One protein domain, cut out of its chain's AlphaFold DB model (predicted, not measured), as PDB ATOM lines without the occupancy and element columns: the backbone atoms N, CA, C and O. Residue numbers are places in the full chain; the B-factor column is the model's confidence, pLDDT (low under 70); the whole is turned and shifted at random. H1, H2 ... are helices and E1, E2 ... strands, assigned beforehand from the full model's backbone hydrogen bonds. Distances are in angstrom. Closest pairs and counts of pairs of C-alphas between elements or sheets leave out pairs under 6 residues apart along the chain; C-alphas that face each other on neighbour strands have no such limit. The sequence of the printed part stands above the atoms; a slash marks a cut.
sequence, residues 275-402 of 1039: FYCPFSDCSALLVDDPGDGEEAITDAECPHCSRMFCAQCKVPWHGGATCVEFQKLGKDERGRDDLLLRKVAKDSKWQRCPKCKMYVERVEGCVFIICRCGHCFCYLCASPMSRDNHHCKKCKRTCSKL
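What this domain is: This is residues 275 to 402 of the 1039 residues of an uncharacterized protein of Oryza meridionalis (UniProt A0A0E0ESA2). With little regular structure, this is a string of parts: a loop-rich lobe with hairpin E2-E3 at one end, another with hairpin E4-E5 at the other, and helices H1 and H2 between. Residues 290 to 295 stick out. The printed part has 128 residues, 34 in named elements, ordered E1 E2 E3 H1 H2 E4 E5: mixed class, both sheets antiparallel. It spans 64 by 33 by 20 A, only just loose, close to extended, with radius of gyration of the C-alphas 20.6 A.

How they stand to each other: E1, residues 285 to 287, pairs with no named strand. E2, residues 299 to 302, and E3, residues 307 to 310, form an antiparallel hairpin, N 300 and O 309 within hydrogen-bond range at 3.0 A. H1, residues 323 to 327, and H2, residues 336 to 347, are apart; in both, every O i to N i+4 pair is within hydrogen-bond range. E4, residues 368 to 370, and E5, residues 376 to 378, form an antiparallel hairpin, N 377 and O 369 at 2.9 A.

Where its parts are: E1 begins at C-alpha 285 (35.575, 63.704, 97.014). H2 measures 16.9 A. E5 ends at C-alpha 378 (56.528, 90.672, 131.410).

The domain as a whole: The farthest C-alphas, Asp 292 and Leu 402, are 64.8 A apart. The printed part has no cut. Links E1-E2, E3-H1 and H2-E4 are long. Stretches with pLDDT under 70 include residues 288 to 298 and 329 to 340.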
ATOM      1  N   PHE A 275      37.956  68.787  95.552       76.50
ATOM      2  CA  PHE A 275      38.869  68.618  96.689       76.50
ATOM      3  C   PHE A 275      38.417  67.495  97.628       76.50
ATOM      4  O   PHE A 275      37.240  67.176  97.713       76.50
ATOM      5  N   TYR A 276      39.350  66.893  98.365       80.50
ATOM      6  CA  TYR A 276      39.028  65.800  99.285       80.50
ATOM      7  C   TYR A 276      38.657  66.299 100.685       80.50
ATOM      8  O   TYR A 276      39.226  67.268 101.196       80.50
ATOM      9  N   CYS A 277      37.735  65.587 101.332       82.81
ATOM     10  CA  CYS A 277      37.369  65.780 102.727       82.81
ATOM     11  C   CYS A 277      38.626  65.730 103.624       82.81
ATOM     12  O   CYS A 277      39.351  64.734 103.598       82.81
ATOM     13  N   PRO A 278      38.894  66.749 104.465       79.19
ATOM     14  CA  PRO A 278      40.167  66.869 105.186       79.19
ATOM     15  C   PRO A 278      40.303  65.939 106.408       79.19
ATOM     16  O   PRO A 278      41.206  66.109 107.230       79.19
ATOM     17  N   PHE A 279      39.404  64.965 106.547       77.25
ATOM     18  CA  PHE A 279      39.471  63.897 107.537       77.25
ATOM     19  C   PHE A 279      39.936  62.622 106.833       77.25
ATOM     20  O   PHE A 279      39.207  62.084 106.006       77.25
ATOM     21  N   SER A 280      41.139  62.139 107.154       71.56
ATOM     22  CA  SER A 280      41.793  61.019 106.452       71.56
ATOM     23  C   SER A 280      41.031  59.691 106.519       71.56
ATOM     24  O   SER A 280      41.233  58.818 105.684       71.56
ATOM     25  N   ASP A 281      40.167  59.535 107.521       67.06
ATOM     26  CA  ASP A 281      39.257  58.403 107.726       67.06
ATOM     27  C   ASP A 281      37.899  58.564 107.008       67.06
ATOM     28  O   ASP A 281      37.026  57.718 107.155       67.06
ATOM     29  N   CYS A 282      37.722  59.643 106.241       81.75
ATOM     30  CA  CYS A 282      36.616  59.841 105.303       81.75
ATOM     31  C   CYS A 282      37.158  59.982 103.874       81.75
ATOM     32  O   CYS A 282      36.810  59.193 103.007       81.75
ATOM     33  N   SER A 283      38.033  60.968 103.638       78.56
ATOM     34  CA  SER A 283      38.690  61.242 102.348       78.56
ATOM     35  C   SER A 283      37.758  61.312 101.122       78.56
ATOM     36  O   SER A 283      38.232  61.204  99.997       78.56
ATOM     37  N   ALA A 284      36.448  61.517 101.311       78.12
ATOM     38  CA  ALA A 284      35.477  61.598 100.224       78.12
ATOM     39  C   ALA A 284      35.744  62.797  99.300       78.12
ATOM     40  O   ALA A 284      36.204  63.848  99.757       78.12
ATOM     41  N   LEU A 285      35.445  62.644  98.010       79.50
ATOM     42  CA  LEU A 285      35.575  63.704  97.014       79.50
ATOM     43  C   LEU A 285      34.421  64.707  97.158       79.50
ATOM     44  O   LEU A 285      33.259  64.319  97.157       79.50
ATOM     45  N   LEU A 286      34.749  65.990  97.276       80.81
ATOM     46  CA  LEU A 286      33.811  67.104  97.388       80.81
ATOM     47  C   LEU A 286      34.025  68.074  96.220       80.81
ATOM     48  O   LEU A 286      35.139  68.196  95.700       80.81
ATOM     49  N   VAL A 287      32.963  68.774  95.825       74.50
ATOM     50  CA  VAL A 287      33.000  69.826  94.801       74.50
ATOM     51  C   VAL A 287      32.707  71.166  95.469       74.50
ATOM     52  O   VAL A 287      31.788  71.281  96.276       74.50
ATOM     53  N   ASP A 288      33.540  72.156  95.170       69.38
ATOM     54  CA  ASP A 288      33.428  73.548  95.611       69.38
ATOM     55  C   ASP A 288      32.515  74.286  94.614       69.38
ATOM     56  O   ASP A 288      32.991  74.721  93.563       69.38
ATOM     57  N   ASP A 289      31.207  74.337  94.892       62.94
ATOM     58  CA  ASP A 289      30.187  74.955  94.027       62.94
ATOM     59  C   ASP A 289      29.936  76.428  94.428       62.94
ATOM     60  O   ASP A 289      29.338  76.687  95.481       62.94
ATOM     61  N   PRO A 290      30.430  77.417  93.656       55.44
ATOM     62  CA  PRO A 290      30.303  78.829  93.983       55.44
ATOM     63  C   PRO A 290      28.964  79.382  93.474       55.44
ATOM     64  O   PRO A 290      28.919  80.073  92.456       55.44
ATOM     65  N   GLY A 291      27.876  79.092  94.193       50.66
ATOM     66  CA  GLY A 291      26.560  79.680  93.912       50.66
ATOM     67  C   GLY A 291      26.564  81.220  93.949       50.66
ATOM     68  O   GLY A 291      27.467  81.828  94.521       50.66
ATOM     69  N   ASP A 292      25.531  81.846  93.371       49.94
ATOM     70  CA  ASP A 292      25.458  83.275  92.985       49.94
ATOM     71  C   ASP A 292      25.474  84.334  94.127       49.94
ATOM     72  O   ASP A 292      24.951  85.440  93.974       49.94
ATOM     73  N   GLY A 293      26.044  84.028  95.295       50.19
ATOM     74  CA  GLY A 293      26.205  84.944  96.426       50.19
ATOM     75  C   GLY A 293      27.623  85.512  96.547       50.19
ATOM     76  O   GLY A 293      28.609  84.787  96.465       50.19
ATOM     77  N   GLU A 294      27.744  86.812  96.838       47.75
ATOM     78  CA  GLU A 294      29.045  87.494  97.004       47.75
ATOM     79  C   GLU A 294      29.833  87.064  98.270       47.75
ATOM     80  O   GLU A 294      30.996  87.443  98.437       47.75
ATOM     81  N   GLU A 295      29.240  86.267  99.168       52.56
ATOM     82  CA  GLU A 295      29.873  85.791 100.407       52.56
ATOM     83  C   GLU A 295      30.412  84.354 100.272       52.56
ATOM     84  O   GLU A 295      29.677  83.371 100.347       52.56
ATOM     85  N   ALA A 296      31.735  84.221 100.128       57.53
ATOM     86  CA  ALA A 296      32.401  82.924 100.002       57.53
ATOM     87  C   ALA A 296      32.283  82.066 101.281       57.53
ATOM     88  O   ALA A 296      32.866  82.405 102.317       57.53
ATOM     89  N   ILE A 297      31.609  80.915 101.168       59.56
ATOM     90  CA  ILE A 297      31.340  79.939 102.242       59.56
ATOM     91  C   ILE A 297      32.611  79.650 103.066       59.56
ATOM     92  O   ILE A 297      33.651  79.263 102.526       59.56
ATOM     93  N   THR A 298      32.545  79.834 104.391       68.38
ATOM     94  CA  THR A 298      33.689  79.576 105.289       68.38
ATOM     95  C   THR A 298      33.649  78.198 105.925       68.38
ATOM     96  O   THR A 298      34.662  77.500 105.928       68.38
ATOM     97  N   ASP A 299      32.499  77.802 106.458       78.75
ATOM     98  CA  ASP A 299      32.229  76.512 107.076       78.75
ATOM     99  C   ASP A 299      31.285  75.682 106.214       78.75
ATOM    100  O   ASP A 299      30.306  76.183 105.673       78.75
ATOM    101  N   ALA A 300      31.596  74.395 106.104       80.94
ATOM    102  CA  ALA A 300      30.790  73.418 105.394       80.94
ATOM    103  C   ALA A 300      30.778  72.097 106.171       80.94
ATOM    104  O   ALA A 300      31.742  71.753 106.865       80.94
ATOM    105  N   GLU A 301      29.687  71.345 106.053       84.69
ATOM    106  CA  GLU A 301      29.582  69.983 106.570       84.69
ATOM    107  C   GLU A 301      29.907  68.987 105.450       84.69
ATOM    108  O   GLU A 301      29.445  69.140 104.323       84.69
ATOM    109  N   CYS A 302      30.720  67.962 105.725       82.88
ATOM    110  CA  CYS A 302      30.961  66.912 104.734       82.88
ATOM    111  C   CYS A 302      29.777  65.923 104.703       82.88
ATOM    112  O   CYS A 302      29.580  65.235 105.710       82.88
ATOM    113  N   PRO A 303      29.055  65.761 103.573       79.69
ATOM    114  CA  PRO A 303      27.856  64.916 103.502       79.69
ATOM    115  C   PRO A 303      28.130  63.426 103.771       79.69
ATOM    116  O   PRO A 303      27.233  62.704 104.189       79.69
ATOM    117  N   HIS A 304      29.373  62.964 103.597       66.88
ATOM    118  CA  HIS A 304      29.761  61.568 103.833       66.88
ATOM    119  C   HIS A 304      30.138  61.248 105.290       66.88
ATOM    120  O   HIS A 304      30.296  60.079 105.631       66.88
ATOM    121  N   CYS A 305      30.348  62.247 106.160       78.69
ATOM    122  CA  CYS A 305      30.755  61.982 107.550       78.69
ATOM    123  C   CYS A 305      30.210  62.952 108.614       78.69
ATOM    124  O   CYS A 305      30.543  62.791 109.791       78.69
ATOM    125  N   SER A 306      29.404  63.946 108.226       78.88
ATOM    126  CA  SER A 306      28.827  64.986 109.093       78.88
ATOM    127  C   SER A 306      29.839  65.722 109.975       78.88
ATOM    128  O   SER A 306      29.597  66.051 111.139       78.88
ATOM    129  N   ARG A 307      31.037  65.972 109.432       79.12
ATOM    130  CA  ARG A 307      32.097  66.717 110.123       79.12
ATOM    131  C   ARG A 307      32.273  68.087 109.495       79.12
ATOM    132  O   ARG A 307      32.611  68.187 108.317       79.12
ATOM    133  N   MET A 308      32.131  69.122 110.319       82.62
ATOM    134  CA  MET A 308      32.433  70.497 109.927       82.62
ATOM    135  C   MET A 308      33.906  70.645 109.529       82.62
ATOM    136  O   MET A 308      34.821  70.291 110.288       82.62
ATOM    137  N   PHE A 309      34.131  71.245 108.368       86.31
ATOM    138  CA  PHE A 309      35.430  71.664 107.865       86.31
ATOM    139  C   PHE A 309      35.377  73.131 107.414       86.31
ATOM    140  O   PHE A 309      34.308  73.711 107.251       86.31
ATOM    141  N   CYS A 310      36.544  73.756 107.268       86.56
ATOM    142  CA  CYS A 310      36.658  75.080 106.661       86.56
ATOM    143  C   CYS A 310      36.843  74.910 105.149       86.56
ATOM    144  O   CYS A 310      37.869  74.359 104.744       86.56
ATOM    145  N   ALA A 311      35.890  75.366 104.332       81.81
ATOM    146  CA  ALA A 311      35.935  75.203 102.875       81.81
ATOM    147  C   ALA A 311      37.149  75.926 102.269       81.81
ATOM    148  O   ALA A 311      37.978  75.310 101.602       81.81
ATOM    149  N   GLN A 312      37.355  77.192 102.642       79.56
ATOM    150  CA  GLN A 312      38.487  78.008 102.181       79.56
ATOM    151  C   GLN A 312      39.865  77.461 102.594       79.56
ATOM    152  O   GLN A 312      40.839  77.611 101.859       79.56
ATOM    153  N   CYS A 313      39.990  76.865 103.787       80.56
ATOM    154  CA  CYS A 313      41.279  76.364 104.288       80.56
ATOM    155  C   CYS A 313      41.492  74.856 104.081       80.56
ATOM    156  O   CYS A 313      42.598  74.389 104.345       80.56
ATOM    157  N   LYS A 314      40.464  74.109 103.652       82.00
ATOM    158  CA  LYS A 314      40.468  72.656 103.388       82.00
ATOM    159  C   LYS A 314      41.078  71.854 104.557       82.00
ATOM    160  O   LYS A 314      42.008  71.068 104.409       82.00
ATOM    161  N   VAL A 315      40.548  72.113 105.762       81.31
ATOM    162  CA  VAL A 315      40.974  71.572 107.077       81.31
ATOM    163  C   VAL A 315      39.776  71.381 108.023       81.31
ATOM    164  O   VAL A 315      38.758  72.045 107.827       81.31
ATOM    165  N   PRO A 316      39.881  70.561 109.092       82.69
ATOM    166  CA  PRO A 316      38.862  70.484 110.146       82.69
ATOM    167  C   PRO A 316      38.485  71.860 110.718       82.69
ATOM    168  O   PRO A 316      39.345  72.731 110.867       82.69
ATOM    169  N   TRP A 317      37.205  72.054 111.054       86.44
ATOM    170  CA  TRP A 317      36.670  73.370 111.419       86.44
ATOM    171  C   TRP A 317      37.373  74.016 112.624       86.44
ATOM    172  O   TRP A 317      37.517  73.411 113.689       86.44
ATOM    173  N   HIS A 318      37.775  75.281 112.455       76.69
ATOM    174  CA  HIS A 318      38.588  76.052 113.403       76.69
ATOM    175  C   HIS A 318      37.830  77.239 114.034       76.69
ATOM    176  O   HIS A 318      38.410  78.299 114.292       76.69
ATOM    177  N   GLY A 319      36.527  77.067 114.288       68.06
ATOM    178  CA  GLY A 319      35.661  78.085 114.892       68.06
ATOM    179  C   GLY A 319      36.259  78.708 116.164       68.06
ATOM    180  O   GLY A 319      36.512  78.024 117.154       68.06
ATOM    181  N   GLY A 320      36.495  80.025 116.131       63.91
ATOM    182  CA  GLY A 320      37.234  80.771 117.166       63.91
ATOM    183  C   GLY A 320      38.559  81.394 116.692       63.91
ATOM    184  O   GLY A 320      39.169  82.169 117.441       63.91
ATOM    185  N   ALA A 321      38.969  81.096 115.456       68.00
ATOM    186  CA  ALA A 321      39.985  81.803 114.679       68.00
ATOM    187  C   ALA A 321      39.509  81.953 113.220       68.00
ATOM    188  O   ALA A 321      38.901  81.032 112.675       68.00
ATOM    189  N   THR A 322      39.790  83.089 112.574       79.50
ATOM    190  CA  THR A 322      39.530  83.264 111.130       79.50
ATOM    191  C   THR A 322      40.543  82.479 110.291       79.50
ATOM    192  O   THR A 322      41.617  82.141 110.791       79.50
ATOM    193  N   CYS A 323      40.268  82.256 109.001       79.62
ATOM    194  CA  CYS A 323      41.209  81.643 108.050       79.62
ATOM    195  C   CYS A 323      42.613  82.280 108.134       79.62
ATOM    196  O   CYS A 323      43.627  81.594 108.268       79.62
ATOM    197  N   VAL A 324      42.665  83.616 108.183       78.12
ATOM    198  CA  VAL A 324      43.900  84.414 108.292       78.12
ATOM    199  C   VAL A 324      44.589  84.273 109.660       78.12
ATOM    200  O   VAL A 324      45.817  84.349 109.735       78.12
ATOM    201  N   GLU A 325      43.847  84.075 110.756       77.25
ATOM    202  CA  GLU A 325      44.438  83.752 112.064       77.25
ATOM    203  C   GLU A 325      44.936  82.302 112.143       77.25
ATOM    204  O   GLU A 325      45.947  82.049 112.798       77.25
ATOM    205  N   PHE A 326      44.240  81.360 111.502       75.62
ATOM    206  CA  PHE A 326      44.556  79.933 111.511       75.62
ATOM    207  C   PHE A 326      45.787  79.612 110.654       75.62
ATOM    208  O   PHE A 326      46.693  78.912 111.104       75.62
ATOM    209  N   GLN A 327      45.894  80.198 109.456       76.25
ATOM    210  CA  GLN A 327      47.073  80.052 108.593       76.25
ATOM    211  C   GLN A 327      48.369  80.551 109.263       76.25
ATOM    212  O   GLN A 327      49.441  80.009 108.999       76.25
ATOM    213  N   LYS A 328      48.278  81.527 110.179       76.19
ATOM    214  CA  LYS A 328      49.413  82.069 110.954       76.19
ATOM    215  C   LYS A 328      49.858  81.182 112.128       76.19
ATOM    216  O   LYS A 328      50.836  81.517 112.795       76.19
ATOM    217  N   LEU A 329      49.172  80.068 112.395       67.31
ATOM    218  CA  LEU A 329      49.581  79.062 113.380       67.31
ATOM    219  C   LEU A 329      50.542  78.047 112.748       67.31
ATOM    220  O   LEU A 329      50.333  77.615 111.610       67.31
ATOM    221  N   GLY A 330      51.557  77.611 113.501       66.69
ATOM    222  CA  GLY A 330      52.359  76.433 113.140       66.69
ATOM    223  C   GLY A 330      51.503  75.161 113.130       66.69
ATOM    224  O   GLY A 330      50.431  75.151 113.733       66.69
ATOM    225  N   LYS A 331      51.953  74.089 112.460       57.25
ATOM    226  CA  LYS A 331      51.202  72.816 112.389       57.25
ATOM    227  C   LYS A 331      50.824  72.311 113.790       57.25
ATOM    228  O   LYS A 331      49.672  71.968 114.029       57.25
ATOM    229  N   ASP A 332      51.771  72.407 114.715       58.84
ATOM    230  CA  ASP A 332      51.685  71.997 116.120       58.84
ATOM    231  C   ASP A 332      50.821  72.926 117.011       58.84
ATOM    232  O   ASP A 332      50.666  72.647 118.192       58.84
ATOM    233  N   GLU A 333      50.261  74.024 116.480       60.41
ATOM    234  CA  GLU A 333      49.311  74.906 117.197       60.41
ATOM    235  C   GLU A 333      47.884  74.861 116.597       60.41
ATOM    236  O   GLU A 333      47.037  75.679 116.962       60.41
ATOM    237  N   ARG A 334      47.610  73.948 115.651       66.31
ATOM    238  CA  ARG A 334      46.319  73.832 114.934       66.31
ATOM    239  C   ARG A 334      45.394  72.731 115.472       66.31
ATOM    240  O   ARG A 334      44.324  72.524 114.901       66.31
ATOM    241  N   GLY A 335      45.777  72.020 116.533       63.19
ATOM    242  CA  GLY A 335      44.939  70.989 117.142       63.19
ATOM    243  C   GLY A 335      43.636  71.559 117.710       63.19
ATOM    244  O   GLY A 335      43.589  72.697 118.181       63.19
ATOM    245  N   ARG A 336      42.563  70.755 117.707       62.34
ATOM    246  CA  ARG A 336      41.270  71.129 118.319       62.34
ATOM    247  C   ARG A 336      41.455  71.566 119.777       62.34
ATOM    248  O   ARG A 336      40.894  72.579 120.195       62.34
ATOM    249  N   ASP A 337      42.291  70.838 120.510       58.66
ATOM    250  CA  ASP A 337      42.565  71.094 121.922       58.66
ATOM    251  C   ASP A 337      43.442  72.340 122.123       58.66
ATOM    252  O   ASP A 337      43.238  73.072 123.089       58.66
ATOM    253  N   ASP A 338      44.336  72.668 121.181       68.75
ATOM    254  CA  ASP A 338      45.117  73.914 121.193       68.75
ATOM    255  C   ASP A 338      44.243  75.142 120.922       68.75
ATOM    256  O   ASP A 338      44.418  76.186 121.556       68.75
ATOM    257  N   LEU A 339      43.265  75.023 120.016       68.19
ATOM    258  CA  LEU A 339      42.278  76.069 119.738       68.19
ATOM    259  C   LEU A 339      41.342  76.286 120.941       68.19
ATOM    260  O   LEU A 339      41.101  77.434 121.329       68.19
ATOM    261  N   LEU A 340      40.889  75.208 121.591       67.62
ATOM    262  CA  LEU A 340      40.130  75.266 122.847       67.62
ATOM    263  C   LEU A 340      40.958  75.891 123.981       67.62
ATOM    264  O   LEU A 340      40.500  76.829 124.635       67.62
ATOM    265  N   LEU A 341      42.205  75.450 124.168       72.81
ATOM    266  CA  LEU A 341      43.139  76.010 125.147       72.81
ATOM    267  C   LEU A 341      43.434  77.492 124.865       72.81
ATOM    268  O   LEU A 341      43.528  78.287 125.798       72.81
ATOM    269  N   ARG A 342      43.519  77.898 123.590       70.50
ATOM    270  CA  ARG A 342      43.670  79.300 123.168       70.50
ATOM    271  C   ARG A 342      42.421  80.134 123.469       70.50
ATOM    272  O   ARG A 342      42.578  81.308 123.802       70.50
ATOM    273  N   LYS A 343      41.212  79.561 123.407       73.81
ATOM    274  CA  LYS A 343      39.971  80.220 123.859       73.81
ATOM    275  C   LYS A 343      39.985  80.415 125.379       73.81
ATOM    276  O   LYS A 343      39.981  81.553 125.837       73.81
ATOM    277  N   VAL A 344      40.183  79.338 126.145       77.69
ATOM    278  CA  VAL A 344      40.299  79.386 127.619       77.69
ATOM    279  C   VAL A 344      41.392  80.360 128.079       77.69
ATOM    280  O   VAL A 344      41.201  81.091 129.051       77.69
ATOM    281  N   ALA A 345      42.519  80.432 127.367       79.50
ATOM    282  CA  ALA A 345      43.605  81.364 127.658       79.50
ATOM    283  C   ALA A 345      43.287  82.833 127.315       79.50
ATOM    284  O   ALA A 345      43.767  83.716 128.031       79.50
ATOM    285  N   LYS A 346      42.487  83.114 126.269       75.56
ATOM    286  CA  LYS A 346      41.933  84.461 126.010       75.56
ATOM    287  C   LYS A 346      41.058  84.884 127.198       75.56
ATOM    288  O   LYS A 346      41.304  85.936 127.791       75.56
ATOM    289  N   ASP A 347      40.118  84.029 127.592       77.94
ATOM    290  CA  ASP A 347      39.113  84.312 128.626       77.94
ATOM    291  C   ASP A 347      39.756  84.475 130.020       77.94
ATOM    292  O   ASP A 347      39.537  85.472 130.715       77.94
ATOM    293  N   SER A 348      40.659  83.556 130.382       77.56
ATOM    294  CA  SER A 348      41.420  83.555 131.645       77.56
ATOM    295  C   SER A 348      42.618  84.519 131.650       77.56
ATOM    296  O   SER A 348      43.326  84.638 132.653       77.56
ATOM    297  N   LYS A 349      42.870  85.226 130.538       81.50
ATOM    298  CA  LYS A 349      43.967  86.203 130.365       81.50
ATOM    299  C   LYS A 349      45.345  85.605 130.701       81.50
ATOM    300  O   LYS A 349      46.183  86.246 131.347       81.50
ATOM    301  N   TRP A 350      45.569  84.362 130.275       89.19
ATOM    302  CA  TRP A 350      46.838  83.640 130.408       89.19
ATOM    303  C   TRP A 350      47.853  84.117 129.361       89.19
ATOM    304  O   TRP A 350      47.506  84.356 128.207       89.19
ATOM    305  N   GLN A 351      49.127  84.243 129.743       86.75
ATOM    306  CA  GLN A 351      50.177  84.757 128.854       86.75
ATOM    307  C   GLN A 351      51.085  83.636 128.340       86.75
ATOM    308  O   GLN A 351      51.565  82.820 129.124       86.75
ATOM    309  N   ARG A 352      51.402  83.627 127.039       88.19
ATOM    310  CA  ARG A 352      52.372  82.678 126.463       88.19
ATOM    311  C   ARG A 352      53.808  83.108 126.755       88.19
ATOM    312  O   ARG A 352      54.163  84.277 126.610       88.19
ATOM    313  N   CYS A 353      54.667  82.160 127.125       86.25
ATOM    314  CA  CYS A 353      56.096  82.433 127.256       86.25
ATOM    315  C   CYS A 353      56.736  82.671 125.869       86.25
ATOM    316  O   CYS A 353      56.627  81.799 125.004       86.25
ATOM    317  N   PRO A 354      57.489  83.768 125.652       85.19
ATOM    318  CA  PRO A 354      58.147  84.043 124.369       85.19
ATOM    319  C   PRO A 354      59.035  82.904 123.859       85.19
ATOM    320  O   PRO A 354      58.992  82.580 122.668       85.19
ATOM    321  N   LYS A 355      59.810  82.290 124.769       82.12
ATOM    322  CA  LYS A 355      60.845  81.290 124.458       82.12
ATOM    323  C   LYS A 355      60.293  79.886 124.199       82.12
ATOM    324  O   LYS A 355      60.794  79.221 123.305       82.12
ATOM    325  N   CYS A 356      59.305  79.421 124.970       80.94
ATOM    326  CA  CYS A 356      58.805  78.036 124.882       80.94
ATOM    327  C   CYS A 356      57.300  77.902 124.599       80.94
ATOM    328  O   CYS A 356      56.771  76.803 124.709       80.94
ATOM    329  N   LYS A 357      56.614  79.009 124.285       81.56
ATOM    330  CA  LYS A 357      55.184  79.133 123.921       81.56
ATOM    331  C   LYS A 357      54.148  78.667 124.952       81.56
ATOM    332  O   LYS A 357      53.030  79.165 124.902       81.56
ATOM    333  N   MET A 358      54.512  77.839 125.932       81.12
ATOM    334  CA  MET A 358      53.640  77.418 127.035       81.12
ATOM    335  C   MET A 358      52.896  78.601 127.664       81.12
ATOM    336  O   MET A 358      53.511  79.626 127.988       81.12
ATOM    337  N   TYR A 359      51.591  78.431 127.878       87.12
ATOM    338  CA  TYR A 359      50.793  79.355 128.677       87.12
ATOM    339  C   TYR A 359      51.280  79.375 130.129       87.12
ATOM    340  O   TYR A 359      51.699  78.362 130.696       87.12
ATOM    341  N   VAL A 360      51.222  80.559 130.726       84.56
ATOM    342  CA  VAL A 360      51.479  80.807 132.137       84.56
ATOM    343  C   VAL A 360      50.295  81.588 132.687       84.56
ATOM    344  O   VAL A 360      49.873  82.585 132.101       84.56
ATOM    345  N   GLU A 361      49.789  81.140 133.827       87.62
ATOM    346  CA  GLU A 361      48.811  81.854 134.636       87.62
ATOM    347  C   GLU A 361      49.530  82.735 135.669       87.62
ATOM    348  O   GLU A 361      50.526  82.322 136.267       87.62
ATOM    349  N   ARG A 362      49.013  83.942 135.914       83.94
ATOM    350  CA  ARG A 362      49.421  84.784 137.047       83.94
ATOM    351  C   ARG A 362      48.258  84.918 138.023       83.94
ATOM    352  O   ARG A 362      47.480  85.864 137.917       83.94
ATOM    353  N   VAL A 363      48.224  83.999 138.987       77.75
ATOM    354  CA  VAL A 363      47.275  83.983 140.111       77.75
ATOM    355  C   VAL A 363      47.338  85.304 140.891       77.75
ATOM    356  O   VAL A 363      46.354  86.031 140.958       77.75
ATOM    357  N   GLU A 364      48.520  85.679 141.392       63.19
ATOM    358  CA  GLU A 364      48.755  86.945 142.099       63.19
ATOM    359  C   GLU A 364      50.165  87.505 141.831       63.19
ATOM    360  O   GLU A 364      51.035  86.838 141.268       63.19
ATOM    361  N   GLY A 365      50.418  88.740 142.278       71.19
ATOM    362  CA  GLY A 365      51.767  89.297 142.396       71.19
ATOM    363  C   GLY A 365      52.243  90.143 141.212       71.19
ATOM    364  O   GLY A 365      51.530  91.008 140.703       71.19
ATOM    365  N   CYS A 366      53.517  89.982 140.845       77.56
ATOM    366  CA  CYS A 366      54.226  90.916 139.969       77.56
ATOM    367  C   CYS A 366      53.853  90.767 138.482       77.56
ATOM    368  O   CYS A 366      53.415  89.717 138.020       77.56
ATOM    369  N   VAL A 367      54.131  91.805 137.685       83.56
ATOM    370  CA  VAL A 367      54.175  91.688 136.213       83.56
ATOM    371  C   VAL A 367      55.395  90.906 135.710       83.56
ATOM    372  O   VAL A 367      55.419  90.521 134.547       83.56
ATOM    373  N   PHE A 368      56.394  90.677 136.568       86.88
ATOM    374  CA  PHE A 368      57.578  89.863 136.287       86.88
ATOM    375  C   PHE A 368      57.262  88.393 136.547       86.88
ATOM    376  O   PHE A 368      56.819  88.050 137.642       86.88
ATOM    377  N   ILE A 369      57.498  87.551 135.540       86.81
ATOM    378  CA  ILE A 369      57.202  86.120 135.561       86.81
ATOM    379  C   ILE A 369      58.395  85.337 135.011       86.81
ATOM    380  O   ILE A 369      58.958  85.673 133.968       86.81
ATOM    381  N   ILE A 370      58.753  84.262 135.715       87.12
ATOM    382  CA  ILE A 370      59.757  83.280 135.304       87.12
ATOM    383  C   ILE A 370      59.001  82.064 134.764       87.12
ATOM    384  O   ILE A 370      58.212  81.451 135.482       87.12
ATOM    385  N   CYS A 371      59.225  81.697 133.504       86.62
ATOM    386  CA  CYS A 371      58.668  80.466 132.953       86.62
ATOM    387  C   CYS A 371      59.385  79.224 133.513       86.62
ATOM    388  O   CYS A 371      60.558  79.281 133.881       86.62
ATOM    389  N   ARG A 372      58.732  78.057 133.442       84.00
ATOM    390  CA  ARG A 372      59.350  76.742 133.706       84.00
ATOM    391  C   ARG A 372      60.599  76.468 132.844       84.00
ATOM    392  O   ARG A 372      61.434  75.673 133.250       84.00
ATOM    393  N   CYS A 373      60.763  77.145 131.699       80.00
ATOM    394  CA  CYS A 373      61.966  77.090 130.852       80.00
ATOM    395  C   CYS A 373      63.084  78.088 131.252       80.00
ATOM    396  O   CYS A 373      63.998  78.344 130.466       80.00
ATOM    397  N   GLY A 374      62.975  78.727 132.423       81.81
ATOM    398  CA  GLY A 374      63.918  79.728 132.943       81.81
ATOM    399  C   GLY A 374      63.791  81.132 132.335       81.81
ATOM    400  O   GLY A 374      64.306  82.092 132.906       81.81
ATOM    401  N   HIS A 375      63.089  81.292 131.208       88.81
ATOM    402  CA  HIS A 375      62.932  82.592 130.553       88.81
ATOM    403  C   HIS A 375      62.080  83.560 131.389       88.81
ATOM    404  O   HIS A 375      60.978  83.215 131.822       88.81
ATOM    405  N   CYS A 376      62.590  84.776 131.581       88.88
ATOM    406  CA  CYS A 376      62.016  85.807 132.443       88.88
ATOM    407  C   CYS A 376      61.402  86.932 131.593       88.88
ATOM    408  O   CYS A 376      62.075  87.493 130.727       88.88
ATOM    409  N   PHE A 377      60.121  87.246 131.800       91.25
ATOM    410  CA  PHE A 377      59.365  88.141 130.916       91.25
ATOM    411  C   PHE A 377      58.221  88.882 131.625       91.25
ATOM    412  O   PHE A 377      57.821  88.555 132.744       91.25
ATOM    413  N   CYS A 378      57.693  89.916 130.964       88.31
ATOM    414  CA  CYS A 378      56.528  90.672 131.410       88.31
ATOM    415  C   CYS A 378      55.224  89.965 131.032       88.31
ATOM    416  O   CYS A 378      54.925  89.807 129.847       88.31
ATOM    417  N   TYR A 379      54.394  89.647 132.023       88.25
ATOM    418  CA  TYR A 379      53.087  89.015 131.822       88.25
ATOM    419  C   TYR A 379      52.128  89.833 130.938       88.25
ATOM    420  O   TYR A 379      51.281  89.273 130.252       88.25
ATOM    421  N   LEU A 380      52.241  91.166 130.938       85.06
ATOM    422  CA  LEU A 380      51.302  92.040 130.223       85.06
ATOM    423  C   LEU A 380      51.618  92.207 128.729       85.06
ATOM    424  O   LEU A 380      50.716  92.500 127.956       85.06
ATOM    425  N   CYS A 381      52.881  92.062 128.317       86.69
ATOM    426  CA  CYS A 381      53.320  92.401 126.953       86.69
ATOM    427  C   CYS A 381      54.361  91.437 126.365       86.69
ATOM    428  O   CYS A 381      55.054  91.792 125.406       86.69
ATOM    429  N   ALA A 382      54.536  90.269 126.994       87.06
ATOM    430  CA  ALA A 382      55.463  89.201 126.611       87.06
ATOM    431  C   ALA A 382      56.926  89.649 126.373       87.06
ATOM    432  O   ALA A 382      57.700  88.957 125.726       87.06
ATOM    433  N   SER A 383      57.340  90.818 126.870       86.12
ATOM    434  CA  SER A 383      58.691  91.346 126.623       86.12
ATOM    435  C   SER A 383      59.687  90.791 127.649       86.12
ATOM    436  O   SER A 383      59.325  90.721 128.827       86.12
ATOM    437  N   PRO A 384      60.917  90.410 127.255       85.75
ATOM    438  CA  PRO A 384      61.915  89.859 128.172       85.75
ATOM    439  C   PRO A 384      62.323  90.880 129.244       85.75
ATOM    440  O   PRO A 384      62.339  92.086 128.986       85.75
ATOM    441  N   MET A 385      62.646  90.406 130.450       82.56
ATOM    442  CA  MET A 385      63.061  91.240 131.590       82.56
ATOM    443  C   MET A 385      64.184  90.565 132.386       82.56
ATOM    444  O   MET A 385      64.204  89.337 132.481       82.56
ATOM    445  N   SER A 386      65.093  91.351 132.980       78.06
ATOM    446  CA  SER A 386      66.115  90.789 133.878       78.06
ATOM    447  C   SER A 386      65.491  90.294 135.177       78.06
ATOM    448  O   SER A 386      64.482  90.836 135.632       78.06
ATOM    449  N   ARG A 387      66.134  89.306 135.802       77.94
ATOM    450  CA  ARG A 387      65.748  88.772 137.119       77.94
ATOM    451  C   ARG A 387      65.853  89.828 138.219       77.94
ATOM    452  O   ARG A 387      65.047  89.844 139.137       77.94
ATOM    453  N   ASP A 388      66.799  90.740 138.067       74.31
ATOM    454  CA  ASP A 388      67.214  91.722 139.076       74.31
ATOM    455  C   ASP A 388      66.428  93.035 138.949       74.31
ATOM    456  O   ASP A 388      66.480  93.899 139.820       74.31
ATOM    457  N   ASN A 389      65.671  93.198 137.855       72.88
ATOM    458  CA  ASN A 389      64.908  94.405 137.582       72.88
ATOM    459  C   ASN A 389      63.482  94.075 137.125       72.88
ATOM    460  O   ASN A 389      63.192  93.935 135.935       72.88
ATOM    461  N   HIS A 390      62.561  94.035 138.089       82.19
ATOM    462  CA  HIS A 390      61.126  93.836 137.867       82.19
ATOM    463  C   HIS A 390      60.421  95.093 137.281       82.19
ATOM    464  O   HIS A 390      59.257  95.362 137.593       82.19
ATOM    465  N   HIS A 391      61.112  95.881 136.448       82.06
ATOM    466  CA  HIS A 391      60.558  96.984 135.661       82.06
ATOM    467  C   HIS A 391      60.387  96.578 134.195       82.06
ATOM    468  O   HIS A 391      61.359  96.333 133.476       82.06
ATOM    469  N   CYS A 392      59.152  96.610 133.698       81.69
ATOM    470  CA  CYS A 392      58.906  96.432 132.276       81.69
ATOM    471  C   CYS A 392      59.085  97.749 131.519       81.69
ATOM    472  O   CYS A 392      58.157  98.558 131.485       81.69
ATOM    473  N   LYS A 393      60.219  97.915 130.822       80.25
ATOM    474  CA  LYS A 393      60.492  99.088 129.963       80.25
ATOM    475  C   LYS A 393      59.352  99.386 128.970       80.25
ATOM    476  O   LYS A 393      59.022 100.547 128.754       80.25
ATOM    477  N   LYS A 394      58.711  98.348 128.406       82.12
ATOM    478  CA  LYS A 394      57.617  98.481 127.419       82.12
ATOM    479  C   LYS A 394      56.268  98.881 128.039       82.12
ATOM    480  O   LYS A 394      55.538  99.654 127.434       82.12
ATOM    481  N   CYS A 395      55.941  98.399 129.241       80.06
ATOM    482  CA  CYS A 395      54.706  98.777 129.953       80.06
ATOM    483  C   CYS A 395      54.878  99.960 130.921       80.06
ATOM    484  O   CYS A 395      53.890 100.398 131.504       80.06
ATOM    485  N   LYS A 396      56.115 100.410 131.167       80.19
ATOM    486  CA  LYS A 396      56.517 101.369 132.213       80.19
ATOM    487  C   LYS A 396      56.076 100.996 133.647       80.19
ATOM    488  O   LYS A 396      56.067 101.851 134.525       80.19
ATOM    489  N   ARG A 397      55.744  99.723 133.919       73.88
ATOM    490  CA  ARG A 397      55.286  99.238 135.243       73.88
ATOM    491  C   ARG A 397      56.410  98.557 136.031       73.88
ATOM    492  O   ARG A 397      57.143  97.743 135.472       73.88
ATOM    493  N   THR A 398      56.498  98.866 137.323       66.44
ATOM    494  CA  THR A 398      57.413  98.281 138.322       66.44
ATOM    495  C   THR A 398      56.685  97.332 139.281       66.44
ATOM    496  O   THR A 398      55.456  97.315 139.355       66.44
ATOM    497  N   CYS A 399      57.444  96.549 140.055       57.53
ATOM    498  CA  CYS A 399      56.926  95.839 141.225       57.53
ATOM    499  C   CYS A 399      56.715  96.799 142.406       57.53
ATOM    500  O   CYS A 399      57.682  97.390 142.894       57.53
ATOM    501  N   SER A 400      55.493  96.877 142.943       52.00
ATOM    502  CA  SER A 400      55.147  97.743 144.084       52.00
ATOM    503  C   SER A 400      55.970  97.468 145.353       52.00
ATOM    504  O   SER A 400      56.083  98.341 146.205       52.00
ATOM    505  N   LYS A 401      56.556  96.268 145.492       46.28
ATOM    506  CA  LYS A 401      57.348  95.875 146.671       46.28
ATOM    507  C   LYS A 401      58.786  96.414 146.688       46.28
ATOM    508  O   LYS A 401      59.363  96.478 147.765       46.28
ATOM    509  N   LEU A 402      59.367  96.809 145.549       46.06
ATOM    510  CA  LEU A 402      60.770  97.269 145.509       46.06
ATOM    511  C   LEU A 402      60.939  98.750 145.883       46.06
ATOM    512  O   LEU A 402      61.964  99.119 146.447       46.06
TER     513      LEU A 402